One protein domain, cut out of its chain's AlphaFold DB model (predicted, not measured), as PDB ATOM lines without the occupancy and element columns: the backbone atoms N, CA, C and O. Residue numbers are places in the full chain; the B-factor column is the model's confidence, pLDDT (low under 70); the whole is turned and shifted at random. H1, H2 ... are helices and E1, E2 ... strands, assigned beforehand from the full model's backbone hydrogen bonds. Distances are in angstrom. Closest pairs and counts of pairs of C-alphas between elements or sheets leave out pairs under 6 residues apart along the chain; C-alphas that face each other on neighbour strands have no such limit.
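AT A GLANCE: This is residues 4 to 61 of the 474 residues of an uncharacterized protein of marine sediment metagenome (UniProt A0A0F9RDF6). A small sheet of three antiparallel strands, E1, E2 and E3, forms a wall with one helix, H1, packed slantwise over one face and the other face bare of helices. The link of residues 32 to 41 between E2 and E3 makes one end of the long axis, and the unnamed tail of residues 47 to 61 folds back on itself at the other end. The printed part has 58 residues, with one named helix and three named strands in the order H1, E1, E2, E3; the sheet order is E1, E2, E3. The class is mixed, helices and strands, with 27 residues, under half, in named elements. The whole is elongated, spanning 38 by 21 by 16 A, and only just compact, close to loose, with a radius of gyration of the C-alphas of 12.0 A.

IN THESE COORDINATES: H1, residues 4 to 14, begins at C-alpha 4 at (-123.619, 217.224, 110.024) and is 16.1 A long from first to last C-alpha. After a tight link, E1, residues 19 to 24, begins at C-alpha 19 at (-122.469, 203.863, 107.604) and is 15.0 A long. Another tight link leads to E2, residues 27 to 31, 13.4 A long. E3, residues 42 to 46, is 13.0 A long and ends at C-alpha 46 at (-132.926, 215.766, 107.678).

HOW THE PARTS SIT: H1 is on the sheet at a height over the sheet of 9.0 A. It lies over E2, and only just over E3, on which 3 of its C-alphas fall. On the local plane its line and that of E2 stand at 35 degrees, slantwise to the strands. The closest C-alphas of H1 and E3 are those of Ala 7 and Asp 45, 6.7 A apart. H1 and E1 are near each other, with 5 pairs of C-alphas within 10 A. In H1, 6 of 7 O i to N i+4 pairs are within hydrogen-bond range. The three strands form a meander, each the antiparallel neighbour of the one before. E1 and E2 are a hairpin, with directions at 155 degrees; N 21 and O 29 are within hydrogen-bond range at 2.8 A. E2 and E3 are also a hairpin, at 167 degrees, with N 30 and O 43 at 2.8 A. E1 and E3 are the edge strands.

THE WHOLE: The two C-alphas farthest apart are those of Asp 37 and Gly 54, 38.5 A. The first and last printed C-alphas, of Ala 4 and Ile 61, are 6.7 A apart. Residues 52 to 53 pair with residues 59 to 60, antiparallel. The printed part has no cut, and no link is long. The mean pLDDT of the printed part is 87.3; residues 47 to 50 are under 70.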
ATOM      1  N   ALA A   4    -123.725 218.507 110.705       83.50
ATOM      2  CA  ALA A   4    -123.619 217.224 110.024       83.50
ATOM      3  C   ALA A   4    -122.922 216.179 110.907       83.50
ATOM      4  O   ALA A   4    -123.327 215.015 110.921       83.50
ATOM      5  N   ALA A   5    -121.849 216.554 111.608       88.44
ATOM      6  CA  ALA A   5    -121.134 215.657 112.512       88.44
ATOM      7  C   ALA A   5    -121.994 215.263 113.716       88.44
ATOM      8  O   ALA A   5    -122.019 214.083 114.072       88.44
ATOM      9  N   GLU A   6    -122.733 216.217 114.280       83.62
ATOM     10  CA  GLU A   6    -123.682 215.996 115.373       83.62
ATOM     11  C   GLU A   6    -124.800 215.028 114.965       83.62
ATOM     12  O   GLU A   6    -125.023 214.028 115.653       83.62
ATOM     13  N   ALA A   7    -125.420 215.230 113.794       82.06
ATOM     14  CA  ALA A   7    -126.436 214.322 113.254       82.06
ATOM     15  C   ALA A   7    -125.907 212.882 113.114       82.06
ATOM     16  O   ALA A   7    -126.512 211.926 113.604       82.06
ATOM     17  N   ARG A   8    -124.701 212.706 112.553       92.31
ATOM     18  CA  ARG A   8    -124.088 211.368 112.445       92.31
ATOM     19  C   ARG A   8    -123.770 210.749 113.799       92.31
ATOM     20  O   ARG A   8    -123.875 209.530 113.939       92.31
ATOM     21  N   ALA A   9    -123.307 211.546 114.761       89.19
ATOM     22  CA  ALA A   9    -122.998 211.066 116.104       89.19
ATOM     23  C   ALA A   9    -124.265 210.546 116.794       89.19
ATOM     24  O   ALA A   9    -124.239 209.461 117.374       89.19
ATOM     25  N   LYS A  10    -125.384 211.258 116.631       87.38
ATOM     26  CA  LYS A  10    -126.700 210.859 117.131       87.38
ATOM     27  C   LYS A  10    -127.179 209.538 116.526       87.38
ATOM     28  O   LYS A  10    -127.551 208.628 117.269       87.38
ATOM     29  N   VAL A  11    -127.089 209.369 115.202       89.19
ATOM     30  CA  VAL A  11    -127.430 208.081 114.570       89.19
ATOM     31  C   VAL A  11    -126.531 206.964 115.081       89.19
ATOM     32  O   VAL A  11    -127.035 205.901 115.427       89.19
ATOM     33  N   LYS A  12    -125.219 207.194 115.202       93.12
ATOM     34  CA  LYS A  12    -124.280 206.181 115.711       93.12
ATOM     35  C   LYS A  12    -124.496 205.803 117.173       93.12
ATOM     36  O   LYS A  12    -124.145 204.688 117.549       93.12
ATOM     37  N   ALA A  13    -125.056 206.694 117.987       92.38
ATOM     38  CA  ALA A  13    -125.406 206.378 119.368       92.38
ATOM     39  C   ALA A  13    -126.512 205.309 119.443       92.38
ATOM     40  O   ALA A  13    -126.476 204.453 120.322       92.38
ATOM     41  N   THR A  14    -127.445 205.323 118.486       93.19
ATOM     42  CA  THR A  14    -128.559 204.357 118.407       93.19
ATOM     43  C   THR A  14    -128.217 203.146 117.533       93.19
ATOM     44  O   THR A  14    -128.629 202.024 117.817       93.19
ATOM     45  N   HIS A  15    -127.424 203.373 116.486       93.88
ATOM     46  CA  HIS A  15    -127.016 202.404 115.474       93.88
ATOM     47  C   HIS A  15    -125.494 202.447 115.273       93.88
ATOM     48  O   HIS A  15    -125.011 203.083 114.329       93.88
ATOM     49  N   PRO A  16    -124.700 201.800 116.146       95.81
ATOM     50  CA  PRO A  16    -123.239 201.805 116.045       95.81
ATOM     51  C   PRO A  16    -122.701 201.275 114.706       95.81
ATOM     52  O   PRO A  16    -121.600 201.646 114.292       95.81
ATOM     53  N   GLU A  17    -123.475 200.431 114.019       95.62
ATOM     54  CA  GLU A  17    -123.200 199.879 112.692       95.62
ATOM     55  C   GLU A  17    -123.392 200.882 111.544       95.62
ATOM     56  O   GLU A  17    -122.960 200.619 110.422       95.62
ATOM     57  N   ALA A  18    -124.048 202.019 111.793       96.00
ATOM     58  CA  ALA A  18    -124.489 202.926 110.746       96.00
ATOM     59  C   ALA A  18    -123.325 203.486 109.908       96.00
ATOM     60  O   ALA A  18    -122.397 204.128 110.417       96.00
ATOM     61  N   VAL A  19    -123.433 203.337 108.584       96.56
ATOM     62  CA  VAL A  19    -122.469 203.863 107.604       96.56
ATOM     63  C   VAL A  19    -123.147 204.880 106.696       96.56
ATOM     64  O   VAL A  19    -124.207 204.606 106.145       96.56
ATOM     65  N   VAL A  20    -122.540 206.047 106.488       96.00
ATOM     66  CA  VAL A  20    -123.067 207.042 105.537       96.00
ATOM     67  C   VAL A  20    -122.970 206.497 104.111       96.00
ATOM     68  O   VAL A  20    -121.891 206.116 103.664       96.00
ATOM     69  N   VAL A  21    -124.092 206.487 103.394       95.94
ATOM     70  CA  VAL A  21    -124.198 206.032 101.993       95.94
ATOM     71  C   VAL A  21    -124.764 207.089 101.050       95.94
ATOM     72  O   VAL A  21    -124.796 206.875  99.842       95.94
ATOM     73  N   GLY A  22    -125.207 208.228 101.578       92.81
ATOM     74  CA  GLY A  22    -125.635 209.367 100.778       92.81
ATOM     75  C   GLY A  22    -125.604 210.654 101.584       92.81
ATOM     76  O   GLY A  22    -125.826 210.643 102.794       92.81
ATOM     77  N   ARG A  23    -125.331 211.760 100.900       92.62
ATOM     78  CA  ARG A  23    -125.394 213.117 101.441       92.62
ATOM     79  C   ARG A  23    -126.231 213.962 100.495       92.62
ATOM     80  O   ARG A  23    -126.189 213.763  99.284       92.62
ATOM     81  N   GLY A  24    -127.013 214.857 101.070       81.69
ATOM     82  CA  GLY A  24    -127.711 215.915 100.362       81.69
ATOM     83  C   GLY A  24    -127.575 217.207 101.150       81.69
ATOM     84  O   GLY A  24    -127.202 217.178 102.324       81.69
ATOM     85  N   ARG A  25    -127.919 218.337 100.531       77.31
ATOM     86  CA  ARG A  25    -127.773 219.672 101.137       77.31
ATOM     87  C   ARG A  25    -128.298 219.744 102.569       77.31
ATOM     88  O   ARG A  25    -127.617 220.276 103.435       77.31
ATOM     89  N   ASN A  26    -129.441 219.120 102.822       80.12
ATOM     90  CA  ASN A  26    -130.141 219.139 104.103       80.12
ATOM     91  C   ASN A  26    -130.277 217.742 104.724       80.12
ATOM     92  O   ASN A  26    -131.089 217.565 105.622       80.12
ATOM     93  N   SER A  27    -129.545 216.730 104.240       80.75
ATOM     94  CA  SER A  27    -129.783 215.348 104.672       80.75
ATOM     95  C   SER A  27    -128.544 214.456 104.691       80.75
ATOM     96  O   SER A  27    -127.655 214.600 103.845       80.75
ATOM     97  N   ILE A  28    -128.536 213.452 105.567       90.12
ATOM     98  CA  ILE A  28    -127.552 212.362 105.575       90.12
ATOM     99  C   ILE A  28    -128.292 211.027 105.553       90.12
ATOM    100  O   ILE A  28    -129.129 210.746 106.404       90.12
ATOM    101  N   LYS A  29    -127.970 210.175 104.578       94.62
ATOM    102  CA  LYS A  29    -128.513 208.821 104.482       94.62
ATOM    103  C   LYS A  29    -127.508 207.820 105.029       94.62
ATOM    104  O   LYS A  29    -126.402 207.678 104.499       94.62
ATOM    105  N   HIS A  30    -127.932 207.072 106.034       97.12
ATOM    106  CA  HIS A  30    -127.178 206.013 106.682       97.12
ATOM    107  C   HIS A  30    -127.705 204.639 106.276       97.12
ATOM    108  O   HIS A  30    -128.909 204.399 106.225       97.12
ATOM    109  N   ARG A  31    -126.791 203.717 106.005       97.25
ATOM    110  CA  ARG A  31    -127.035 202.290 105.848       97.25
ATOM    111  C   ARG A  31    -126.911 201.621 107.209       97.25
ATOM    112  O   ARG A  31    -125.894 201.809 107.870       97.25
ATOM    113  N   LEU A  32    -127.932 200.857 107.587       96.75
ATOM    114  CA  LEU A  32    -127.953 200.049 108.807       96.75
ATOM    115  C   LEU A  32    -127.778 198.565 108.460       96.75
ATOM    116  O   LEU A  32    -127.838 198.199 107.277       96.75
ATOM    117  N   ASP A  33    -127.626 197.724 109.483       95.62
ATOM    118  CA  ASP A  33    -127.691 196.271 109.323       95.62
ATOM    119  C   ASP A  33    -129.044 195.845 108.736       95.62
ATOM    120  O   ASP A  33    -130.096 196.438 109.014       95.62
ATOM    121  N   ASP A  34    -129.013 194.803 107.904       94.31
ATOM    122  CA  ASP A  34    -130.218 194.252 107.295       94.31
ATOM    123  C   ASP A  34    -131.191 193.733 108.361       94.31
ATOM    124  O   ASP A  34    -130.811 193.244 109.428       94.31
ATOM    125  N   ALA A  35    -132.482 193.834 108.065       88.94
ATOM    126  CA  ALA A  35    -133.512 193.214 108.881       88.94
ATOM    127  C   ALA A  35    -133.328 191.679 108.910       88.94
ATOM    128  O   ALA A  35    -132.765 191.107 107.974       88.94
ATOM    129  N   PRO A  36    -133.864 190.975 109.926       92.12
ATOM    130  CA  PRO A  36    -133.783 189.512 110.004       92.12
ATOM    131  C   PRO A  36    -134.349 188.767 108.781       92.12
ATOM    132  O   PRO A  36    -134.003 187.613 108.547       92.12
ATOM    133  N   ASP A  37    -135.215 189.418 107.999       92.62
ATOM    134  CA  ASP A  37    -135.790 188.906 106.750       92.62
ATOM    135  C   ASP A  37    -134.944 189.229 105.497       92.62
ATOM    136  O   ASP A  37    -135.367 188.957 104.374       92.62
ATOM    137  N   GLY A  38    -133.748 189.798 105.678       92.31
ATOM    138  CA  GLY A  38    -132.821 190.186 104.616       92.31
ATOM    139  C   GLY A  38    -133.138 191.529 103.956       92.31
ATOM    140  O   GLY A  38    -132.481 191.890 102.976       92.31
ATOM    141  N   ARG A  39    -134.136 192.284 104.441       94.06
ATOM    142  CA  ARG A  39    -134.445 193.601 103.876       94.06
ATOM    143  C   ARG A  39    -133.436 194.657 104.294       94.06
ATOM    144  O   ARG A  39    -133.064 194.798 105.455       94.06
ATOM    145  N   GLN A  40    -133.104 195.482 103.313       95.31
ATOM    146  CA  GLN A  40    -132.251 196.639 103.464       95.31
ATOM    147  C   GLN A  40    -132.870 197.702 104.381       95.31
ATOM    148  O   GLN A  40    -133.958 198.197 104.097       95.31
ATOM    149  N   ARG A  41    -132.147 198.102 105.435       96.12
ATOM    150  CA  ARG A  41    -132.544 199.196 106.334       96.12
ATOM    151  C   ARG A  41    -131.677 200.440 106.149       96.12
ATOM    152  O   ARG A  41    -130.501 200.352 105.777       96.12
ATOM    153  N   PHE A  42    -132.281 201.597 106.409       94.94
ATOM    154  CA  PHE A  42    -131.639 202.905 106.352       94.94
ATOM    155  C   PHE A  42    -132.134 203.780 107.503       94.94
ATOM    156  O   PHE A  42    -133.269 203.617 107.945       94.94
ATOM    157  N   ALA A  43    -131.296 204.720 107.929       90.75
ATOM    158  CA  ALA A  43    -131.712 205.901 108.677       90.75
ATOM    159  C   ALA A  43    -131.481 207.133 107.793       90.75
ATOM    160  O   ALA A  43    -130.551 207.151 106.980       90.75
ATOM    161  N   LEU A  44    -132.353 208.126 107.905       89.81
ATOM    162  CA  LEU A  44    -132.250 209.380 107.173       89.81
ATOM    163  C   LEU A  44    -132.338 210.518 108.183       89.81
ATOM    164  O   LEU A  44    -133.369 210.674 108.827       89.81
ATOM    165  N   ASP A  45    -131.271 211.297 108.289       81.44
ATOM    166  CA  ASP A  45    -131.292 212.567 109.003       81.44
ATOM    167  C   ASP A  45    -131.640 213.675 108.021       81.44
ATOM    168  O   ASP A  45    -131.090 213.715 106.916       81.44
ATOM    169  N   VAL A  46    -132.523 214.578 108.435       70.38
ATOM    170  CA  VAL A  46    -132.926 215.766 107.678       70.38
ATOM    171  C   VAL A  46    -132.848 216.976 108.608       70.38
ATOM    172  O   VAL A  46    -133.153 216.859 109.794       70.38
ATOM    173  N   ALA A  47    -132.415 218.126 108.095       58.34
ATOM    174  CA  ALA A  47    -132.290 219.364 108.860       58.34
ATOM    175  C   ALA A  47    -132.877 220.577 108.121       58.34
ATOM    176  O   ALA A  47    -132.848 220.649 106.892       58.34
ATOM    177  N   ILE A  48    -133.362 221.553 108.898       46.94
ATOM    178  CA  ILE A  48    -133.890 222.844 108.416       46.94
ATOM    179  C   ILE A  48    -132.797 223.628 107.685       46.94
ATOM    180  O   ILE A  48    -132.966 224.067 106.549       46.94
ATOM    181  N   GLY A  49    -131.645 223.774 108.342       57.62
ATOM    182  CA  GLY A  49    -130.463 224.381 107.758       57.62
ATOM    183  C   GLY A  49    -129.687 223.385 106.898       57.62
ATOM    184  O   GLY A  49    -129.767 222.172 107.122       57.62
ATOM    185  N   PRO A  50    -128.903 223.867 105.921       69.62
ATOM    186  CA  PRO A  50    -128.007 222.993 105.195       69.62
ATOM    187  C   PRO A  50    -127.041 222.313 106.182       69.62
ATOM    188  O   PRO A  50    -126.487 222.938 107.085       69.62
ATOM    189  N   LEU A  51    -126.857 221.010 105.999       76.56
ATOM    190  CA  LEU A  51    -125.814 220.210 106.642       76.56
ATOM    191  C   LEU A  51    -124.550 220.190 105.788       76.56
ATOM    192  O   LEU A  51    -123.447 220.006 106.302       76.56
ATOM    193  N   HIS A  52    -124.726 220.364 104.477       87.31
ATOM    194  CA  HIS A  52    -123.645 220.352 103.514       87.31
ATOM    195  C   HIS A  52    -123.699 221.547 102.568       87.31
ATOM    196  O   HIS A  52    -124.759 222.116 102.302       87.31
ATOM    197  N   TYR A  53    -122.541 221.881 102.019       85.50
ATOM    198  CA  TYR A  53    -122.335 222.934 101.038       85.50
ATOM    199  C   TYR A  53    -121.481 222.423  99.865       85.50
ATOM    200  O   TYR A  53    -121.151 221.237  99.773       85.50
ATOM    201  N   GLY A  54    -121.144 223.324  98.942       82.06
ATOM    202  CA  GLY A  54    -120.371 223.008  97.744       82.06
ATOM    203  C   GLY A  54    -121.243 222.591  96.551       82.06
ATOM    204  O   GLY A  54    -122.462 222.467  96.678       82.06
ATOM    205  N   PRO A  55    -120.632 222.406  95.367       83.44
ATOM    206  CA  PRO A  55    -121.358 222.155  94.119       83.44
ATOM    207  C   PRO A  55    -122.182 220.862  94.158       83.44
ATOM    208  O   PRO A  55    -123.293 220.831  93.632       83.44
ATOM    209  N   ASP A  56    -121.669 219.838  94.843       85.06
ATOM    210  CA  ASP A  56    -122.311 218.529  94.970       85.06
ATOM    211  C   ASP A  56    -123.096 218.375  96.290       85.06
ATOM    212  O   ASP A  56    -123.734 217.349  96.517       85.06
ATOM    213  N   ASN A  57    -123.108 219.412  97.144       80.12
ATOM    214  CA  ASN A  57    -123.718 219.411  98.480       80.12
ATOM    215  C   ASN A  57    -123.276 218.220  99.356       80.12
ATOM    216  O   ASN A  57    -124.099 217.573 100.011       80.12
ATOM    217  N   ASP A  58    -121.978 217.919  99.358       84.94
ATOM    218  CA  ASP A  58    -121.376 216.790 100.072       84.94
ATOM    219  C   ASP A  58    -120.321 217.208 101.113       84.94
ATOM    220  O   ASP A  58    -119.930 216.391 101.953       84.94
ATOM    221  N   GLN A  59    -119.898 218.475 101.104       91.62
ATOM    222  CA  GLN A  59    -118.952 219.038 102.068       91.62
ATOM    223  C   GLN A  59    -119.692 219.453 103.332       91.62
ATOM    224  O   GLN A  59    -120.676 220.170 103.247       91.62
ATOM    225  N   GLU A  60    -119.248 219.010 104.503       93.19
ATOM    226  CA  GLU A  60    -119.944 219.281 105.766       93.19
ATOM    227  C   GLU A  60    -119.786 220.728 106.211       93.19
ATOM    228  O   GLU A  60    -118.671 221.249 106.243       93.19
ATOM    229  N   ILE A  61    -120.904 221.339 106.596       86.25
ATOM    230  CA  ILE A  61    -120.903 222.684 107.152       86.25
ATOM    231  C   ILE A  61    -120.291 222.675 108.550       86.25
ATOM    232  O   ILE A  61    -120.566 221.797 109.368       86.25
TER     233      ILE A  61